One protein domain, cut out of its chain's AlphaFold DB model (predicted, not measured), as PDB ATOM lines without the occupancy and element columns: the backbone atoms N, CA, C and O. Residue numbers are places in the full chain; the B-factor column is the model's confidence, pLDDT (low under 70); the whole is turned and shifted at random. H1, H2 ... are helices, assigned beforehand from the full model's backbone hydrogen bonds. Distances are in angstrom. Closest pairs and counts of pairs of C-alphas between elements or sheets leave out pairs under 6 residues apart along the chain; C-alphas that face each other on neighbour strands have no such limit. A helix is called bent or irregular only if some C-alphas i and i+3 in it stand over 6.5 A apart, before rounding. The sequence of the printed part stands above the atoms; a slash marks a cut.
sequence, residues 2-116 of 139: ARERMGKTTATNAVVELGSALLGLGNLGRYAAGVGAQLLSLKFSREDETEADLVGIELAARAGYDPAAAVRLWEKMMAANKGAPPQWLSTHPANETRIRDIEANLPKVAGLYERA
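This is residues 2 to 116 of the 139 residues of the protein "Hypothetical protein" of Cafeteria roenbergensis (UniProt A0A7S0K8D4). One very long helix, H2, makes the spine of an elongated model: H1 folds back along it from one end as a narrow V, and at the other end H5 and H3 form a small head. In that head H5 packs on the last part of H2 and H3 packs on H5, while the four-residue H4 touches no helix; the turn at residues 22 to 27 sticks out at the far tip. The printed part has 115 residues with five named helices, H1 to H5 in order along the chain, and no named strand, and its class is all helix. The whole is loose, with a radius of gyration of the C-alphas of 19.1 A, and the C-alphas span 60 by 34 by 23 A along their three main axes.

Start with the longest helix, H2, residues 26 to 62. Look first near its beginning, where H1, residues 2 to 22, touches it; the closest C-alphas are those of Ser 20 and Gly 29, 5.7 A apart. H1 and H2 run opposite ways at a shallow tilt of 25 degrees and form a helical hairpin. Now go to residues 49 to 62 of H2, the part alone with which it touches H5, residues 96 to 115. Their closest C-alphas are those of Ala 61 and Tyr 113, 4.1 A apart, and the two run the same way at a shallow tilt of 29 degrees. H5 is irregular: C-alphas 108 and 111 are 7.3 A apart, and its line is a rough one; it has a kink of 61 degrees near residue 108. Step from H5 to H3, residues 69 to 80: residues 98 to 103 of H5 touch residues 70 to 75 of H3, with the closest C-alphas, those of Val 71 and Ile 99, 5.5 A apart. H3 and H5 run opposite ways at a shallow tilt of 26 degrees. H3 is close to H2 but not clearly touching, the closest C-alphas being those of Ile 57 and Ala 70, 6.9 A apart, at a steep tilt of 48 degrees. H4, residues 87 to 90, is apart from H1, H2 and H5, and only just apart from H3, with closest C-alphas 8.1 A apart. H1 is also apart from H3 and H5. In the backbones of H1, H2 and H3 every O i to N i+4 pair is within hydrogen-bond range, against 11 of 16 in H5; H4 is too short for such a pair, and its one O i to N i+3 pair is within range.

Find C-alpha 26 at (11.109, -18.084, 146.638); from there H2 runs 53.9 A to C-alpha 62 at (-38.274, -12.297, 125.953). H1 begins at C-alpha 2, at (-12.864, -22.477, 128.427), and runs 30.2 A to C-alpha 22. H3 runs from Ala 69 to Ala 80, 16.7 A, and H4 from Gln 87 to Ser 90, 5.4 A. H5 runs from Glu 96 to Arg 115, 29.5 A, and ends at C-alpha 115, at (-44.631, -7.506, 126.516).

The two C-alphas farthest apart in the domain are those of Gly 24 and Arg 115, 60.8 A. The first and last printed C-alphas, those of Ala 2 and Ala 116, are 33.0 A apart. The printed part has no cut. The links H1 to H2 and H4 to H5 are tight, those from H2 to H3 and from H3 to H4 are short, and no link is long. The B-factor column holds the pLDDT, with a mean of 85.5 over the printed part; look for values under 70 at residues 2, 3 and 5.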
ATOM      1  N   ALA A   2     -14.153 -21.787 128.192       58.28
ATOM      2  CA  ALA A   2     -12.864 -22.477 128.427       58.28
ATOM      3  C   ALA A   2     -11.616 -21.732 127.897       58.28
ATOM      4  O   ALA A   2     -10.622 -21.627 128.608       58.28
ATOM      5  N   ARG A   3     -11.686 -21.159 126.686       65.81
ATOM      6  CA  ARG A   3     -10.573 -20.404 126.075       65.81
ATOM      7  C   ARG A   3     -10.287 -19.081 126.789       65.81
ATOM      8  O   ARG A   3      -9.132 -18.718 126.965       65.81
ATOM      9  N   GLU A   4     -11.335 -18.393 127.231       71.69
ATOM     10  CA  GLU A   4     -11.221 -17.149 127.997       71.69
ATOM     11  C   GLU A   4     -10.660 -17.409 129.398       71.69
ATOM     12  O   GLU A   4      -9.758 -16.704 129.839       71.69
ATOM     13  N   ARG A   5     -11.115 -18.484 130.059       68.12
ATOM     14  CA  ARG A   5     -10.558 -18.949 131.336       68.12
ATOM     15  C   ARG A   5      -9.089 -19.325 131.206       68.12
ATOM     16  O   ARG A   5      -8.295 -18.911 132.037       68.12
ATOM     17  N   MET A   6      -8.711 -20.035 130.142       74.62
ATOM     18  CA  MET A   6      -7.303 -20.308 129.847       74.62
ATOM     19  C   MET A   6      -6.509 -19.009 129.696       74.62
ATOM     20  O   MET A   6      -5.469 -18.877 130.324       74.62
ATOM     21  N   GLY A   7      -7.019 -18.029 128.943       81.25
ATOM     22  CA  GLY A   7      -6.374 -16.722 128.795       81.25
ATOM     23  C   GLY A   7      -6.178 -15.995 130.131       81.25
ATOM     24  O   GLY A   7      -5.060 -15.589 130.445       81.25
ATOM     25  N   LYS A   8      -7.238 -15.894 130.949       78.62
ATOM     26  CA  LYS A   8      -7.203 -15.269 132.285       78.62
ATOM     27  C   LYS A   8      -6.228 -15.992 133.225       78.62
ATOM     28  O   LYS A   8      -5.423 -15.337 133.886       78.62
ATOM     29  N   THR A   9      -6.243 -17.325 133.253       75.88
ATOM     30  CA  THR A   9      -5.358 -18.135 134.106       75.88
ATOM     31  C   THR A   9      -3.902 -18.085 133.643       75.88
ATOM     32  O   THR A   9      -3.015 -17.880 134.468       75.88
ATOM     33  N   THR A  10      -3.628 -18.207 132.341       82.12
ATOM     34  CA  THR A  10      -2.267 -18.110 131.789       82.12
ATOM     35  C   THR A  10      -1.664 -16.735 132.057       82.12
ATOM     36  O   THR A  10      -0.528 -16.656 132.518       82.12
ATOM     37  N   ALA A  11      -2.427 -15.659 131.838       84.44
ATOM     38  CA  ALA A  11      -1.973 -14.304 132.140       84.44
ATOM     39  C   ALA A  11      -1.695 -14.115 133.640       84.44
ATOM     40  O   ALA A  11      -0.647 -13.591 134.012       84.44
ATOM     41  N   THR A  12      -2.595 -14.600 134.501       77.19
ATOM     42  CA  THR A  12      -2.428 -14.539 135.963       77.19
ATOM     43  C   THR A  12      -1.162 -15.276 136.408       77.19
ATOM     44  O   THR A  12      -0.370 -14.722 137.168       77.19
ATOM     45  N   ASN A  13      -0.926 -16.487 135.896       75.94
ATOM     46  CA  ASN A  13       0.249 -17.289 136.242       75.94
ATOM     47  C   ASN A  13       1.559 -16.630 135.783       75.94
ATOM     48  O   ASN A  13       2.524 -16.611 136.542       75.94
ATOM     49  N   ALA A  14       1.583 -16.034 134.587       83.81
ATOM     50  CA  ALA A  14       2.760 -15.330 134.077       83.81
ATOM     51  C   ALA A  14       3.119 -14.094 134.926       83.81
ATOM     52  O   ALA A  14       4.287 -13.873 135.247       83.81
ATOM     53  N   VAL A  15       2.116 -13.306 135.338       81.19
ATOM     54  CA  VAL A  15       2.313 -12.147 136.231       81.19
ATOM     55  C   VAL A  15       2.845 -12.590 137.590       81.19
ATOM     56  O   VAL A  15       3.776 -11.987 138.124       81.19
ATOM     57  N   VAL A  16       2.273 -13.661 138.137       78.00
ATOM     58  CA  VAL A  16       2.697 -14.260 139.402       78.00
ATOM     59  C   VAL A  16       4.158 -14.710 139.359       78.00
ATOM     60  O   VAL A  16       4.907 -14.443 140.302       78.00
ATOM     61  N   GLU A  17       4.572 -15.379 138.284       76.38
ATOM     62  CA  GLU A  17       5.929 -15.903 138.135       76.38
ATOM     63  C   GLU A  17       6.962 -14.773 138.042       76.38
ATOM     64  O   GLU A  17       7.937 -14.765 138.799       76.38
ATOM     65  N   LEU A  18       6.693 -13.761 137.209       82.44
ATOM     66  CA  LEU A  18       7.545 -12.577 137.083       82.44
ATOM     67  C   LEU A  18       7.617 -11.775 138.390       82.44
ATOM     68  O   LEU A  18       8.706 -11.404 138.830       82.44
ATOM     69  N   GLY A  19       6.480 -11.546 139.051       76.62
ATOM     70  CA  GLY A  19       6.429 -10.825 140.324       76.62
ATOM     71  C   GLY A  19       7.169 -11.554 141.448       76.62
ATOM     72  O   GLY A  19       7.909 -10.935 142.208       76.62
ATOM     73  N   SER A  20       7.037 -12.881 141.525       73.62
ATOM     74  CA  SER A  20       7.733 -13.691 142.536       73.62
ATOM     75  C   SER A  20       9.249 -13.697 142.334       73.62
ATOM     76  O   SER A  20       9.990 -13.684 143.320       73.62
ATOM     77  N   ALA A  21       9.707 -13.698 141.076       74.56
ATOM     78  CA  ALA A  21      11.123 -13.628 140.722       74.56
ATOM     79  C   ALA A  21      11.736 -12.262 141.068       74.56
ATOM     80  O   ALA A  21      12.795 -12.210 141.690       74.56
ATOM     81  N   LEU A  22      11.046 -11.163 140.735       79.69
ATOM     82  CA  LEU A  22      11.503  -9.800 141.032       79.69
ATOM     83  C   LEU A  22      11.573  -9.508 142.537       79.69
ATOM     84  O   LEU A  22      12.468  -8.798 142.985       79.69
ATOM     85  N   LEU A  23      10.641 -10.058 143.317       81.19
ATOM     86  CA  LEU A  23      10.540  -9.804 144.756       81.19
ATOM     87  C   LEU A  23      11.337 -10.801 145.617       81.19
ATOM     88  O   LEU A  23      11.313 -10.699 146.842       81.19
ATOM     89  N   GLY A  24      12.021 -11.779 145.013       72.88
ATOM     90  CA  GLY A  24      12.845 -12.756 145.739       72.88
ATOM     91  C   GLY A  24      12.061 -13.676 146.687       72.88
ATOM     92  O   GLY A  24      12.634 -14.237 147.617       72.88
ATOM     93  N   LEU A  25      10.752 -13.854 146.470       75.81
ATOM     94  CA  LEU A  25       9.838 -14.510 147.423       75.81
ATOM     95  C   LEU A  25       9.955 -16.051 147.470       75.81
ATOM     96  O   LEU A  25       9.310 -16.701 148.299       75.81
ATOM     97  N   GLY A  26      10.772 -16.656 146.602       74.12
ATOM     98  CA  GLY A  26      11.109 -18.084 146.638       74.12
ATOM     99  C   GLY A  26       9.896 -19.033 146.665       74.12
ATOM    100  O   GLY A  26       8.873 -18.799 146.019       74.12
ATOM    101  N   ASN A  27      10.003 -20.137 147.415       77.50
ATOM    102  CA  ASN A  27       8.948 -21.159 147.524       77.50
ATOM    103  C   ASN A  27       7.655 -20.643 148.174       77.50
ATOM    104  O   ASN A  27       6.569 -21.057 147.768       77.50
ATOM    105  N   LEU A  28       7.759 -19.733 149.147       79.88
ATOM    106  CA  LEU A  28       6.599 -19.174 149.842       79.88
ATOM    107  C   LEU A  28       5.786 -18.250 148.925       79.88
ATOM    108  O   LEU A  28       4.560 -18.344 148.903       79.88
ATOM    109  N   GLY A  29       6.461 -17.427 148.114       79.06
ATOM    110  CA  GLY A  29       5.818 -16.602 147.089       79.06
ATOM    111  C   GLY A  29       5.062 -17.436 146.064       79.06
ATOM    112  O   GLY A  29       3.896 -17.162 145.792       79.06
ATOM    113  N   ARG A  30       5.678 -18.517 145.571       77.81
ATOM    114  CA  ARG A  30       5.026 -19.442 144.628       77.81
ATOM    115  C   ARG A  30       3.787 -20.111 145.221       77.81
ATOM    116  O   ARG A  30       2.770 -20.202 144.540       77.81
ATOM    117  N   TYR A  31       3.847 -20.541 146.482       82.38
ATOM    118  CA  TYR A  31       2.689 -21.119 147.166       82.38
ATOM    119  C   TYR A  31       1.557 -20.097 147.340       82.38
ATOM    120  O   TYR A  31       0.426 -20.355 146.930       82.38
ATOM    121  N   ALA A  32       1.866 -18.918 147.891       82.06
ATOM    122  CA  ALA A  32       0.881 -17.862 148.111       82.06
ATOM    123  C   ALA A  32       0.217 -17.425 146.798       82.06
ATOM    124  O   ALA A  32      -0.997 -17.237 146.731       82.06
ATOM    125  N   ALA A  33       1.005 -17.324 145.733       81.25
ATOM    126  CA  ALA A  33       0.502 -16.937 144.435       81.25
ATOM    127  C   ALA A  33      -0.305 -18.049 143.743       81.25
ATOM    128  O   ALA A  33      -1.293 -17.746 143.079       81.25
ATOM    129  N   GLY A  34       0.029 -19.325 143.968       81.19
ATOM    130  CA  GLY A  34      -0.801 -20.458 143.550       81.19
ATOM    131  C   GLY A  34      -2.180 -20.458 144.220       81.19
ATOM    132  O   GLY A  34      -3.196 -20.605 143.542       81.19
ATOM    133  N   VAL A  35      -2.234 -20.197 145.533       85.94
ATOM    134  CA  VAL A  35      -3.502 -20.015 146.266       85.94
ATOM    135  C   VAL A  35      -4.274 -18.808 145.727       85.94
ATOM    136  O   VAL A  35      -5.474 -18.905 145.466       85.94
ATOM    137  N   GLY A  36      -3.593 -17.682 145.495       83.19
ATOM    138  CA  GLY A  36      -4.192 -16.484 144.907       83.19
ATOM    139  C   GLY A  36      -4.800 -16.741 143.525       83.19
ATOM    140  O   GLY A  36      -5.951 -16.381 143.280       83.19
ATOM    141  N   ALA A  37      -4.075 -17.428 142.643       81.75
ATOM    142  CA  ALA A  37      -4.555 -17.799 141.314       81.75
ATOM    143  C   ALA A  37      -5.777 -18.732 141.380       81.75
ATOM    144  O   ALA A  37      -6.734 -18.546 140.624       81.75
ATOM    145  N   GLN A  38      -5.797 -19.690 142.312       81.50
ATOM    146  CA  GLN A  38      -6.950 -20.568 142.518       81.50
ATOM    147  C   GLN A  38      -8.188 -19.787 142.982       81.50
ATOM    148  O   GLN A  38      -9.279 -19.992 142.448       81.50
ATOM    149  N   LEU A  39      -8.028 -18.859 143.928       83.38
ATOM    150  CA  LEU A  39      -9.118 -17.999 144.397       83.38
ATOM    151  C   LEU A  39      -9.656 -17.097 143.281       83.38
ATOM    152  O   LEU A  39     -10.872 -16.970 143.130       83.38
ATOM    153  N   LEU A  40      -8.772 -16.517 142.465       77.38
ATOM    154  CA  LEU A  40      -9.164 -15.731 141.294       77.38
ATOM    155  C   LEU A  40      -9.927 -16.583 140.275       77.38
ATOM    156  O   LEU A  40     -10.983 -16.170 139.804       77.38
ATOM    157  N   SER A  41      -9.453 -17.796 139.988       79.44
ATOM    158  CA  SER A  41     -10.150 -18.723 139.092       79.44
ATOM    159  C   SER A  41     -11.542 -19.091 139.611       79.44
ATOM    160  O   SER A  41     -12.489 -19.152 138.826       79.44
ATOM    161  N   LEU A  42     -11.690 -19.332 140.918       82.94
ATOM    162  CA  LEU A  42     -12.991 -19.600 141.539       82.94
ATOM    163  C   LEU A  42     -13.918 -18.386 141.442       82.94
ATOM    164  O   LEU A  42     -15.107 -18.552 141.178       82.94
ATOM    165  N   LYS A  43     -13.387 -17.173 141.638       80.94
ATOM    166  CA  LYS A  43     -14.151 -15.931 141.496       80.94
ATOM    167  C   LYS A  43     -14.656 -15.750 140.063       80.94
ATOM    168  O   LYS A  43     -15.857 -15.585 139.889       80.94
ATOM    169  N   PHE A  44     -13.784 -15.878 139.061       79.38
ATOM    170  CA  PHE A  44     -14.191 -15.801 137.655       79.38
ATOM    171  C   PHE A  44     -15.231 -16.862 137.302       79.38
ATOM    172  O   PHE A  44     -16.197 -16.567 136.615       79.38
ATOM    173  N   SER A  45     -15.089 -18.084 137.826       82.75
ATOM    174  CA  SER A  45     -16.100 -19.120 137.617       82.75
ATOM    175  C   SER A  45     -17.459 -18.734 138.199       82.75
ATOM    176  O   SER A  45     -18.468 -19.077 137.605       82.75
ATOM    177  N   ARG A  46     -17.511 -18.056 139.353       84.25
ATOM    178  CA  ARG A  46     -18.780 -17.590 139.936       84.25
ATOM    179  C   ARG A  46     -19.388 -16.454 139.117       84.25
ATOM    180  O   ARG A  46     -20.591 -16.470 138.897       84.25
ATOM    181  N   GLU A  47     -18.566 -15.516 138.648       85.62
ATOM    182  CA  GLU A  47     -19.003 -14.425 137.763       85.62
ATOM    183  C   GLU A  47     -19.575 -14.965 136.439       85.62
ATOM    184  O   GLU A  47     -20.646 -14.520 136.032       85.62
ATOM    185  N   ASP A  48     -18.934 -15.978 135.836       87.69
ATOM    186  CA  ASP A  48     -19.424 -16.668 134.630       87.69
ATOM    187  C   ASP A  48     -20.836 -17.269 134.851       87.69
ATOM    188  O   ASP A  48     -21.701 -17.173 133.979       87.69
ATOM    189  N   GLU A  49     -21.085 -17.903 136.008       87.56
ATOM    190  CA  GLU A  49     -22.401 -18.479 136.338       87.56
ATOM    191  C   GLU A  49     -23.471 -17.400 136.529       87.56
ATOM    192  O   GLU A  49     -24.582 -17.549 136.019       87.56
ATOM    193  N   THR A  50     -23.141 -16.315 137.239       89.69
ATOM    194  CA  THR A  50     -24.066 -15.196 137.446       89.69
ATOM    195  C   THR A  50     -24.432 -14.553 136.107       89.69
ATOM    196  O   THR A  50     -25.610 -14.321 135.852       89.69
ATOM    197  N   GLU A  51     -23.467 -14.308 135.215       91.69
ATOM    198  CA  GLU A  51     -23.755 -13.775 133.877       91.69
ATOM    199  C   GLU A  51     -24.689 -14.704 133.089       91.69
ATOM    200  O   GLU A  51     -25.683 -14.247 132.516       91.69
ATOM    201  N   ALA A  52     -24.421 -16.012 133.112       92.75
ATOM    202  CA  ALA A  52     -25.260 -16.999 132.443       92.75
ATOM    203  C   ALA A  52     -26.701 -17.011 132.985       92.75
ATOM    204  O   ALA A  52     -27.646 -17.086 132.197       92.75
ATOM    205  N   ASP A  53     -26.890 -16.889 134.302       94.69
ATOM    206  CA  ASP A  53     -28.218 -16.807 134.919       94.69
ATOM    207  C   ASP A  53     -28.976 -15.547 134.486       94.69
ATOM    208  O   ASP A  53     -30.162 -15.624 134.153       94.69
ATOM    209  N   LEU A  54     -28.297 -14.396 134.446       95.62
ATOM    210  CA  LEU A  54     -28.894 -13.121 134.036       95.62
ATOM    211  C   LEU A  54     -29.335 -13.140 132.572       95.62
ATOM    212  O   LEU A  54     -30.467 -12.762 132.258       95.62
ATOM    213  N   VAL A  55     -28.473 -13.635 131.682       97.25
ATOM    214  CA  VAL A  55     -28.825 -13.828 130.271       97.25
ATOM    215  C   VAL A  55     -29.971 -14.835 130.146       97.25
ATOM    216  O   VAL A  55     -30.912 -14.613 129.385       97.25
ATOM    217  N   GLY A  56     -29.944 -15.918 130.925       96.62
ATOM    218  CA  GLY A  56     -30.989 -16.939 130.933       96.62
ATOM    219  C   GLY A  56     -32.374 -16.389 131.286       96.62
ATOM    220  O   GLY A  56     -33.334 -16.643 130.554       96.62
ATOM    221  N   ILE A  57     -32.497 -15.606 132.366       97.62
ATOM    222  CA  ILE A  57     -33.789 -15.019 132.763       97.62
ATOM    223  C   ILE A  57     -34.279 -13.959 131.776       97.62
ATOM    224  O   ILE A  57     -35.484 -13.837 131.554       97.62
ATOM    225  N   GLU A  58     -33.368 -13.226 131.136       97.69
ATOM    226  CA  GLU A  58     -33.722 -12.279 130.085       97.69
ATOM    227  C   GLU A  58     -34.267 -12.995 128.846       97.69
ATOM    228  O   GLU A  58     -35.316 -12.613 128.320       97.69
ATOM    229  N   LEU A  59     -33.589 -14.053 128.394       97.81
ATOM    230  CA  LEU A  59     -34.036 -14.869 127.267       97.81
ATOM    231  C   LEU A  59     -35.392 -15.517 127.558       97.81
ATOM    232  O   LEU A  59     -36.281 -15.464 126.708       97.81
ATOM    233  N   ALA A  60     -35.582 -16.061 128.764       96.12
ATOM    234  CA  ALA A  60     -36.862 -16.615 129.197       96.12
ATOM    235  C   ALA A  60     -37.977 -15.560 129.140       96.12
ATOM    236  O   ALA A  60     -39.019 -15.802 128.527       96.12
ATOM    237  N   ALA A  61     -37.726 -14.371 129.695       97.00
ATOM    238  CA  ALA A  61     -38.675 -13.265 129.683       97.00
ATOM    239  C   ALA A  61     -39.048 -12.849 128.250       97.00
ATOM    240  O   ALA A  61     -40.231 -12.768 127.925       97.00
ATOM    241  N   ARG A  62     -38.057 -12.653 127.369       97.19
ATOM    242  CA  ARG A  62     -38.274 -12.297 125.953       97.19
ATOM    243  C   ARG A  62     -39.047 -13.371 125.184       97.19
ATOM    244  O   ARG A  62     -39.826 -13.036 124.299       97.19
ATOM    245  N   ALA A  63     -38.855 -14.640 125.533       95.38
ATOM    246  CA  ALA A  63     -39.582 -15.770 124.959       95.38
ATOM    247  C   ALA A  63     -40.988 -15.974 125.568       95.38
ATOM    248  O   ALA A  63     -41.685 -16.918 125.205       95.38
ATOM    249  N   GLY A  64     -41.413 -15.117 126.502       94.94
ATOM    250  CA  GLY A  64     -42.730 -15.200 127.132       94.94
ATOM    251  C   GLY A  64     -42.845 -16.274 128.216       94.94
ATOM    252  O   GLY A  64     -43.959 -16.535 128.679       94.94
ATOM    253  N   TYR A  65     -41.728 -16.866 128.650       93.06
ATOM    254  CA  TYR A  65     -41.659 -17.760 129.805       93.06
ATOM    255  C   TYR A  65     -41.436 -16.964 131.094       93.06
ATOM    256  O   TYR A  65     -40.736 -15.956 131.095       93.06
ATOM    257  N   ASP A  66     -42.039 -17.424 132.193       93.19
ATOM    258  CA  ASP A  66     -41.896 -16.802 133.515       93.19
ATOM    259  C   ASP A  66     -40.422 -16.837 133.971       93.19
ATOM    260  O   ASP A  66     -39.925 -17.926 134.283       93.19
ATOM    261  N   PRO A  67     -39.712 -15.692 134.048       95.31
ATOM    262  CA  PRO A  67     -38.311 -15.671 134.465       95.31
ATOM    263  C   PRO A  67     -38.130 -16.118 135.926       95.31
ATOM    264  O   PRO A  67     -37.079 -16.657 136.273       95.31
ATOM    265  N   ALA A  68     -39.163 -16.004 136.774       93.50
ATOM    266  CA  ALA A  68     -39.126 -16.506 138.149       93.50
ATOM    267  C   ALA A  68     -39.095 -18.045 138.219       93.50
ATOM    268  O   ALA A  68     -38.783 -18.623 139.262       93.50
ATOM    269  N   ALA A  69     -39.350 -18.744 137.106       92.38
ATOM    270  CA  ALA A  69     -39.155 -20.187 137.022       92.38
ATOM    271  C   ALA A  69     -37.698 -20.614 137.239       92.38
ATOM    272  O   ALA A  69     -37.471 -21.743 137.679       92.38
ATOM    273  N   ALA A  70     -36.730 -19.727 136.989       92.44
ATOM    274  CA  ALA A  70     -35.319 -19.994 137.237       92.44
ATOM    275  C   ALA A  70     -35.021 -20.226 138.731       92.44
ATOM    276  O   ALA A  70     -34.231 -21.108 139.059       92.44
ATOM    277  N   VAL A  71     -35.717 -19.537 139.646       92.19
ATOM    278  CA  VAL A  71     -35.585 -19.768 141.099       92.19
ATOM    279  C   VAL A  71     -35.957 -21.210 141.442       92.19
ATOM    280  O   VAL A  71     -35.159 -21.953 142.011       92.19
ATOM    281  N   ARG A  72     -37.131 -21.654 140.978       89.56
ATOM    282  CA  ARG A  72     -37.627 -23.023 141.197       89.56
ATOM    283  C   ARG A  72     -36.714 -24.082 140.583       89.56
ATOM    284  O   ARG A  72     -36.590 -25.183 141.118       89.56
ATOM    285  N   LEU A  73     -36.107 -23.783 139.434       89.31
ATOM    286  CA  LEU A  73     -35.121 -24.660 138.807       89.31
ATOM    287  C   LEU A  73     -33.923 -24.866 139.742       89.31
ATOM    288  O   LEU A  73     -33.583 -26.011 140.045       89.31
ATOM    289  N   TRP A  74     -33.335 -23.783 140.249       89.56
ATOM    290  CA  TRP A  74     -32.168 -23.855 141.127       89.56
ATOM    291  C   TRP A  74     -32.476 -24.475 142.493       89.56
ATOM    292  O   TRP A  74     -31.676 -25.273 142.978       89.56
ATOM    293  N   GLU A  75     -33.657 -24.238 143.068       89.31
ATOM    294  CA  GLU A  75     -34.127 -24.950 144.270       89.31
ATOM    295  C   GLU A  75     -34.136 -26.472 144.070       89.31
ATOM    296  O   GLU A  75     -33.642 -27.231 144.910       89.31
ATOM    297  N   LYS A  76     -34.653 -26.934 142.924       86.56
ATOM    298  CA  LYS A  76     -34.663 -28.360 142.572       86.56
ATOM    299  C   LYS A  76     -33.259 -28.906 142.351       86.56
ATOM    300  O   LYS A  76     -32.974 -30.020 142.786       86.56
ATOM    301  N   MET A  77     -32.379 -28.137 141.714       85.25
ATOM    302  CA  MET A  77     -30.985 -28.536 141.516       85.25
ATOM    303  C   MET A  77     -30.231 -28.656 142.845       85.25
ATOM    304  O   MET A  77     -29.535 -29.647 143.056       85.25
ATOM    305  N   MET A  78     -30.424 -27.721 143.782       85.94
ATOM    306  CA  MET A  78     -29.851 -27.820 145.131       85.94
ATOM    307  C   MET A  78     -30.360 -29.057 145.877       85.94
ATOM    308  O   MET A  78     -29.584 -29.738 146.548       85.94
ATOM    309  N   ALA A  79     -31.648 -29.386 145.743       84.56
ATOM    310  CA  ALA A  79     -32.206 -30.601 146.326       84.56
ATOM    311  C   ALA A  79     -31.600 -31.874 145.706       84.56
ATOM    312  O   ALA A  79     -31.285 -32.817 146.433       84.56
ATOM    313  N   ALA A  80     -31.387 -31.886 144.385       81.06
ATOM    314  CA  ALA A  80     -30.757 -32.992 143.662       81.06
ATOM    315  C   ALA A  80     -29.262 -33.160 143.996       81.06
ATOM    316  O   ALA A  80     -28.733 -34.267 143.918       81.06
ATOM    317  N   ASN A  81     -28.591 -32.089 144.427       79.31
ATOM    318  CA  ASN A  81     -27.168 -32.101 144.768       79.31
ATOM    319  C   ASN A  81     -26.835 -32.875 146.062       79.31
ATOM    320  O   ASN A  81     -25.668 -33.085 146.370       79.31
ATOM    321  N   LYS A  82     -27.840 -33.319 146.834       73.44
ATOM    322  CA  LYS A  82     -27.659 -34.070 148.095       73.44
ATOM    323  C   LYS A  82     -27.379 -35.573 147.910       73.44
ATOM    324  O   LYS A  82     -27.253 -36.281 148.905       73.44
ATOM    325  N   GLY A  83     -27.342 -36.068 146.671       73.50
ATOM    326  CA  GLY A  83     -27.096 -37.476 146.337       73.50
ATOM    327  C   GLY A  83     -25.886 -37.646 145.421       73.50
ATOM    328  O   GLY A  83     -24.831 -37.077 145.670       73.50
ATOM    329  N   ALA A  84     -26.046 -38.417 144.345       76.25
ATOM    330  CA  ALA A  84     -25.110 -38.417 143.225       76.25
ATOM    331  C   ALA A  84     -25.558 -37.336 142.225       76.25
ATOM    332  O   ALA A  84     -26.487 -37.590 141.449       76.25
ATOM    333  N   PRO A  85     -24.986 -36.115 142.264       78.75
ATOM    334  CA  PRO A  85     -25.387 -35.073 141.338       78.75
ATOM    335  C   PRO A  85     -25.080 -35.506 139.898       78.75
ATOM    336  O   PRO A  85     -24.039 -36.119 139.647       78.75
ATOM    337  N   PRO A  86     -25.951 -35.179 138.933       80.75
ATOM    338  CA  PRO A  86     -25.623 -35.319 137.523       80.75
ATOM    339  C   PRO A  86     -24.278 -34.670 137.173       80.75
ATOM    340  O   PRO A  86     -23.956 -33.601 137.686       80.75
ATOM    341  N   GLN A  87     -23.532 -35.259 136.234       82.12
ATOM    342  CA  GLN A  87     -22.190 -34.800 135.839       82.12
ATOM    343  C   GLN A  87     -22.124 -33.306 135.464       82.12
ATOM    344  O   GLN A  87     -21.111 -32.645 135.680       82.12
ATOM    345  N   TRP A  88     -23.204 -32.751 134.914       78.88
ATOM    346  CA  TRP A  88     -23.277 -31.339 134.533       78.88
ATOM    347  C   TRP A  88     -23.392 -30.384 135.738       78.88
ATOM    348  O   TRP A  88     -22.970 -29.234 135.635       78.88
ATOM    349  N   LEU A  89     -23.869 -30.839 136.905       80.31
ATOM    350  CA  LEU A  89     -23.824 -30.045 138.146       80.31
ATOM    351  C   LEU A  89     -22.403 -29.931 138.708       80.31
ATOM    352  O   LEU A  89     -22.124 -29.020 139.483       80.31
ATOM    353  N   SER A  90     -21.483 -30.811 138.300       77.25
ATOM    354  CA  SER A  90     -20.061 -30.658 138.626       77.25
ATOM    355  C   SER A  90     -19.417 -29.499 137.864       77.25
ATOM    356  O   SER A  90     -18.448 -28.921 138.352       77.25
ATOM    357  N   THR A  91     -19.937 -29.148 136.683       78.56
ATOM    358  CA  THR A  91     -19.456 -27.998 135.900       78.56
ATOM    359  C   THR A  91     -20.229 -26.716 136.193       78.56
ATOM    360  O   THR A  91     -19.657 -25.645 136.038       78.56
ATOM    361  N   HIS A  92     -21.485 -26.829 136.637       82.94
ATOM    362  CA  HIS A  92     -22.360 -25.714 137.011       82.94
ATOM    363  C   HIS A  92     -22.960 -25.956 138.405       82.94
ATOM    364  O   HIS A  92     -24.093 -26.438 138.519       82.94
ATOM    365  N   PRO A  93     -22.217 -25.674 139.488       80.81
ATOM    366  CA  PRO A  93     -22.686 -25.961 140.834       80.81
ATOM    367  C   PRO A  93     -23.893 -25.088 141.196       80.81
ATOM    368  O   PRO A  93     -23.893 -23.867 141.008       80.81
ATOM    369  N   ALA A  94     -24.918 -25.717 141.771       79.56
ATOM    370  CA  ALA A  94     -26.033 -25.006 142.383       79.56
ATOM    371  C   ALA A  94     -25.588 -24.400 143.724       79.56
ATOM    372  O   ALA A  94     -24.972 -25.084 144.545       79.56
ATOM    373  N   ASN A  95     -25.900 -23.124 143.960       82.62
ATOM    374  CA  ASN A  95     -25.639 -22.451 145.231       82.62
ATOM    375  C   ASN A  95     -26.752 -21.437 145.556       82.62
ATOM    376  O   ASN A  95     -27.483 -21.002 144.667       82.62
ATOM    377  N   GLU A  96     -26.867 -21.045 146.827       86.75
ATOM    378  CA  GLU A  96     -27.884 -20.081 147.277       86.75
ATOM    379  C   GLU A  96     -27.680 -18.671 146.706       86.75
ATOM    380  O   GLU A  96     -28.645 -17.929 146.537       86.75
ATOM    381  N   THR A  97     -26.436 -18.284 146.401       88.38
ATOM    382  CA  THR A  97     -26.119 -16.968 145.827       88.38
ATOM    383  C   THR A  97     -26.792 -16.780 144.470       88.38
ATOM    384  O   THR A  97     -27.356 -15.721 144.236       88.38
ATOM    385  N   ARG A  98     -26.849 -17.823 143.631       90.25
ATOM    386  CA  ARG A  98     -27.535 -17.784 142.328       90.25
ATOM    387  C   ARG A  98     -29.015 -17.449 142.456       90.25
ATOM    388  O   ARG A  98     -29.522 -16.632 141.700       90.25
ATOM    389  N   ILE A  99     -29.705 -18.041 143.434       91.94
ATOM    390  CA  ILE A  99     -31.124 -17.741 143.685       91.94
ATOM    391  C   ILE A  99     -31.292 -16.266 144.047       91.94
ATOM    392  O   ILE A  99     -32.112 -15.587 143.435       91.94
ATOM    393  N   ARG A 100     -30.471 -15.758 144.973       93.62
ATOM    394  CA  ARG A 100     -30.519 -14.348 145.388       93.62
ATOM    395  C   ARG A 100     -30.220 -13.401 144.228       93.62
ATOM    396  O   ARG A 100     -30.912 -12.398 144.069       93.62
ATOM    397  N   ASP A 101     -29.219 -13.725 143.412       94.06
ATOM    398  CA  ASP A 101     -28.844 -12.932 142.240       94.06
ATOM    399  C   ASP A 101     -29.986 -12.903 141.219       94.06
ATOM    400  O   ASP A 101     -30.346 -11.835 140.725       94.06
ATOM    401  N   ILE A 102     -30.614 -14.048 140.944       95.19
ATOM    402  CA  ILE A 102     -31.780 -14.129 140.058       95.19
ATOM    403  C   ILE A 102     -32.926 -13.281 140.607       95.19
ATOM    404  O   ILE A 102     -33.425 -12.413 139.891       95.19
ATOM    405  N   GLU A 103     -33.320 -13.482 141.868       95.75
ATOM    406  CA  GLU A 103     -34.415 -12.748 142.517       95.75
ATOM    407  C   GLU A 103     -34.201 -11.232 142.460       95.75
ATOM    408  O   GLU A 103     -35.112 -10.491 142.086       95.75
ATOM    409  N   ALA A 104     -32.979 -10.769 142.739       97.00
ATOM    410  CA  ALA A 104     -32.613  -9.356 142.672       97.00
ATOM    411  C   ALA A 104     -32.698  -8.769 141.249       97.00
ATOM    412  O   ALA A 104     -32.826  -7.552 141.084       97.00
ATOM    413  N   ASN A 105     -32.627  -9.607 140.211       97.19
ATOM    414  CA  ASN A 105     -32.651  -9.181 138.814       97.19
ATOM    415  C   ASN A 105     -33.989  -9.441 138.102       97.19
ATOM    416  O   ASN A 105     -34.206  -8.867 137.033       97.19
ATOM    417  N   LEU A 106     -34.925 -10.192 138.696       97.38
ATOM    418  CA  LEU A 106     -36.277 -10.383 138.147       97.38
ATOM    419  C   LEU A 106     -36.988  -9.061 137.795       97.38
ATOM    420  O   LEU A 106     -37.547  -8.979 136.696       97.38
ATOM    421  N   PRO A 107     -36.934  -7.990 138.622       97.88
ATOM    422  CA  PRO A 107     -37.567  -6.717 138.272       97.88
ATOM    423  C   PRO A 107     -37.025  -6.095 136.977       97.88
ATOM    424  O   PRO A 107     -37.764  -5.415 136.268       97.88
ATOM    425  N   LYS A 108     -35.755  -6.351 136.626       97.50
ATOM    426  CA  LYS A 108     -35.124  -5.799 135.416       97.50
ATOM    427  C   LYS A 108     -35.686  -6.410 134.132       97.50
ATOM    428  O   LYS A 108     -35.682  -5.755 133.093       97.50
ATOM    429  N   VAL A 109     -36.185  -7.645 134.200       97.50
ATOM    430  CA  VAL A 109     -36.727  -8.381 133.046       97.50
ATOM    431  C   VAL A 109     -38.256  -8.466 133.049       97.50
ATOM    432  O   VAL A 109     -38.840  -8.917 132.065       97.50
ATOM    433  N   ALA A 110     -38.924  -7.980 134.101       95.69
ATOM    434  CA  ALA A 110     -40.383  -8.021 134.240       95.69
ATOM    435  C   ALA A 110     -41.106  -7.400 133.032       95.69
ATOM    436  O   ALA A 110     -41.957  -8.042 132.417       95.69
ATOM    437  N   GLY A 111     -40.682  -6.207 132.602       97.06
ATOM    438  CA  GLY A 111     -41.277  -5.548 131.438       97.06
ATOM    439  C   GLY A 111     -41.049  -6.299 130.118       97.06
ATOM    440  O   GLY A 111     -41.883  -6.216 129.218       97.06
ATOM    441  N   LEU A 112     -39.942  -7.043 129.976       97.31
ATOM    442  CA  LEU A 112     -39.718  -7.899 128.802       97.31
ATOM    443  C   LEU A 112     -40.716  -9.056 128.788       97.31
ATOM    444  O   LEU A 112     -41.326  -9.319 127.756       97.31
ATOM    445  N   TYR A 113     -40.921  -9.691 129.945       96.38
ATOM    446  CA  TYR A 113     -41.889 -10.768 130.100       96.38
ATOM    447  C   TYR A 113     -43.310 -10.292 129.810       96.38
ATOM    448  O   TYR A 113     -44.019 -10.942 129.046       96.38
ATOM    449  N   GLU A 114     -43.739  -9.165 130.374       95.62
ATOM    450  CA  GLU A 114     -45.088  -8.614 130.178       95.62
ATOM    451  C   GLU A 114     -45.416  -8.342 128.707       95.62
ATOM    452  O   GLU A 114     -46.522  -8.642 128.264       95.62
ATOM    453  N   ARG A 115     -44.450  -7.820 127.941       96.94
ATOM    454  CA  ARG A 115     -44.631  -7.506 126.516       96.94
ATOM    455  C   ARG A 115     -44.532  -8.719 125.596       96.94
ATOM    456  O   ARG A 115     -45.010  -8.655 124.465       96.94
ATOM    457  N   ALA A 116     -43.877  -9.790 126.032       96.50
ATOM    458  CA  ALA A 116     -43.667 -10.963 125.201       96.50
ATOM    459  C   ALA A 116     -44.975 -11.732 124.962       96.50
ATOM    460  O   ALA A 116     -45.758 -11.977 125.888       96.50
TER     461      ALA A 116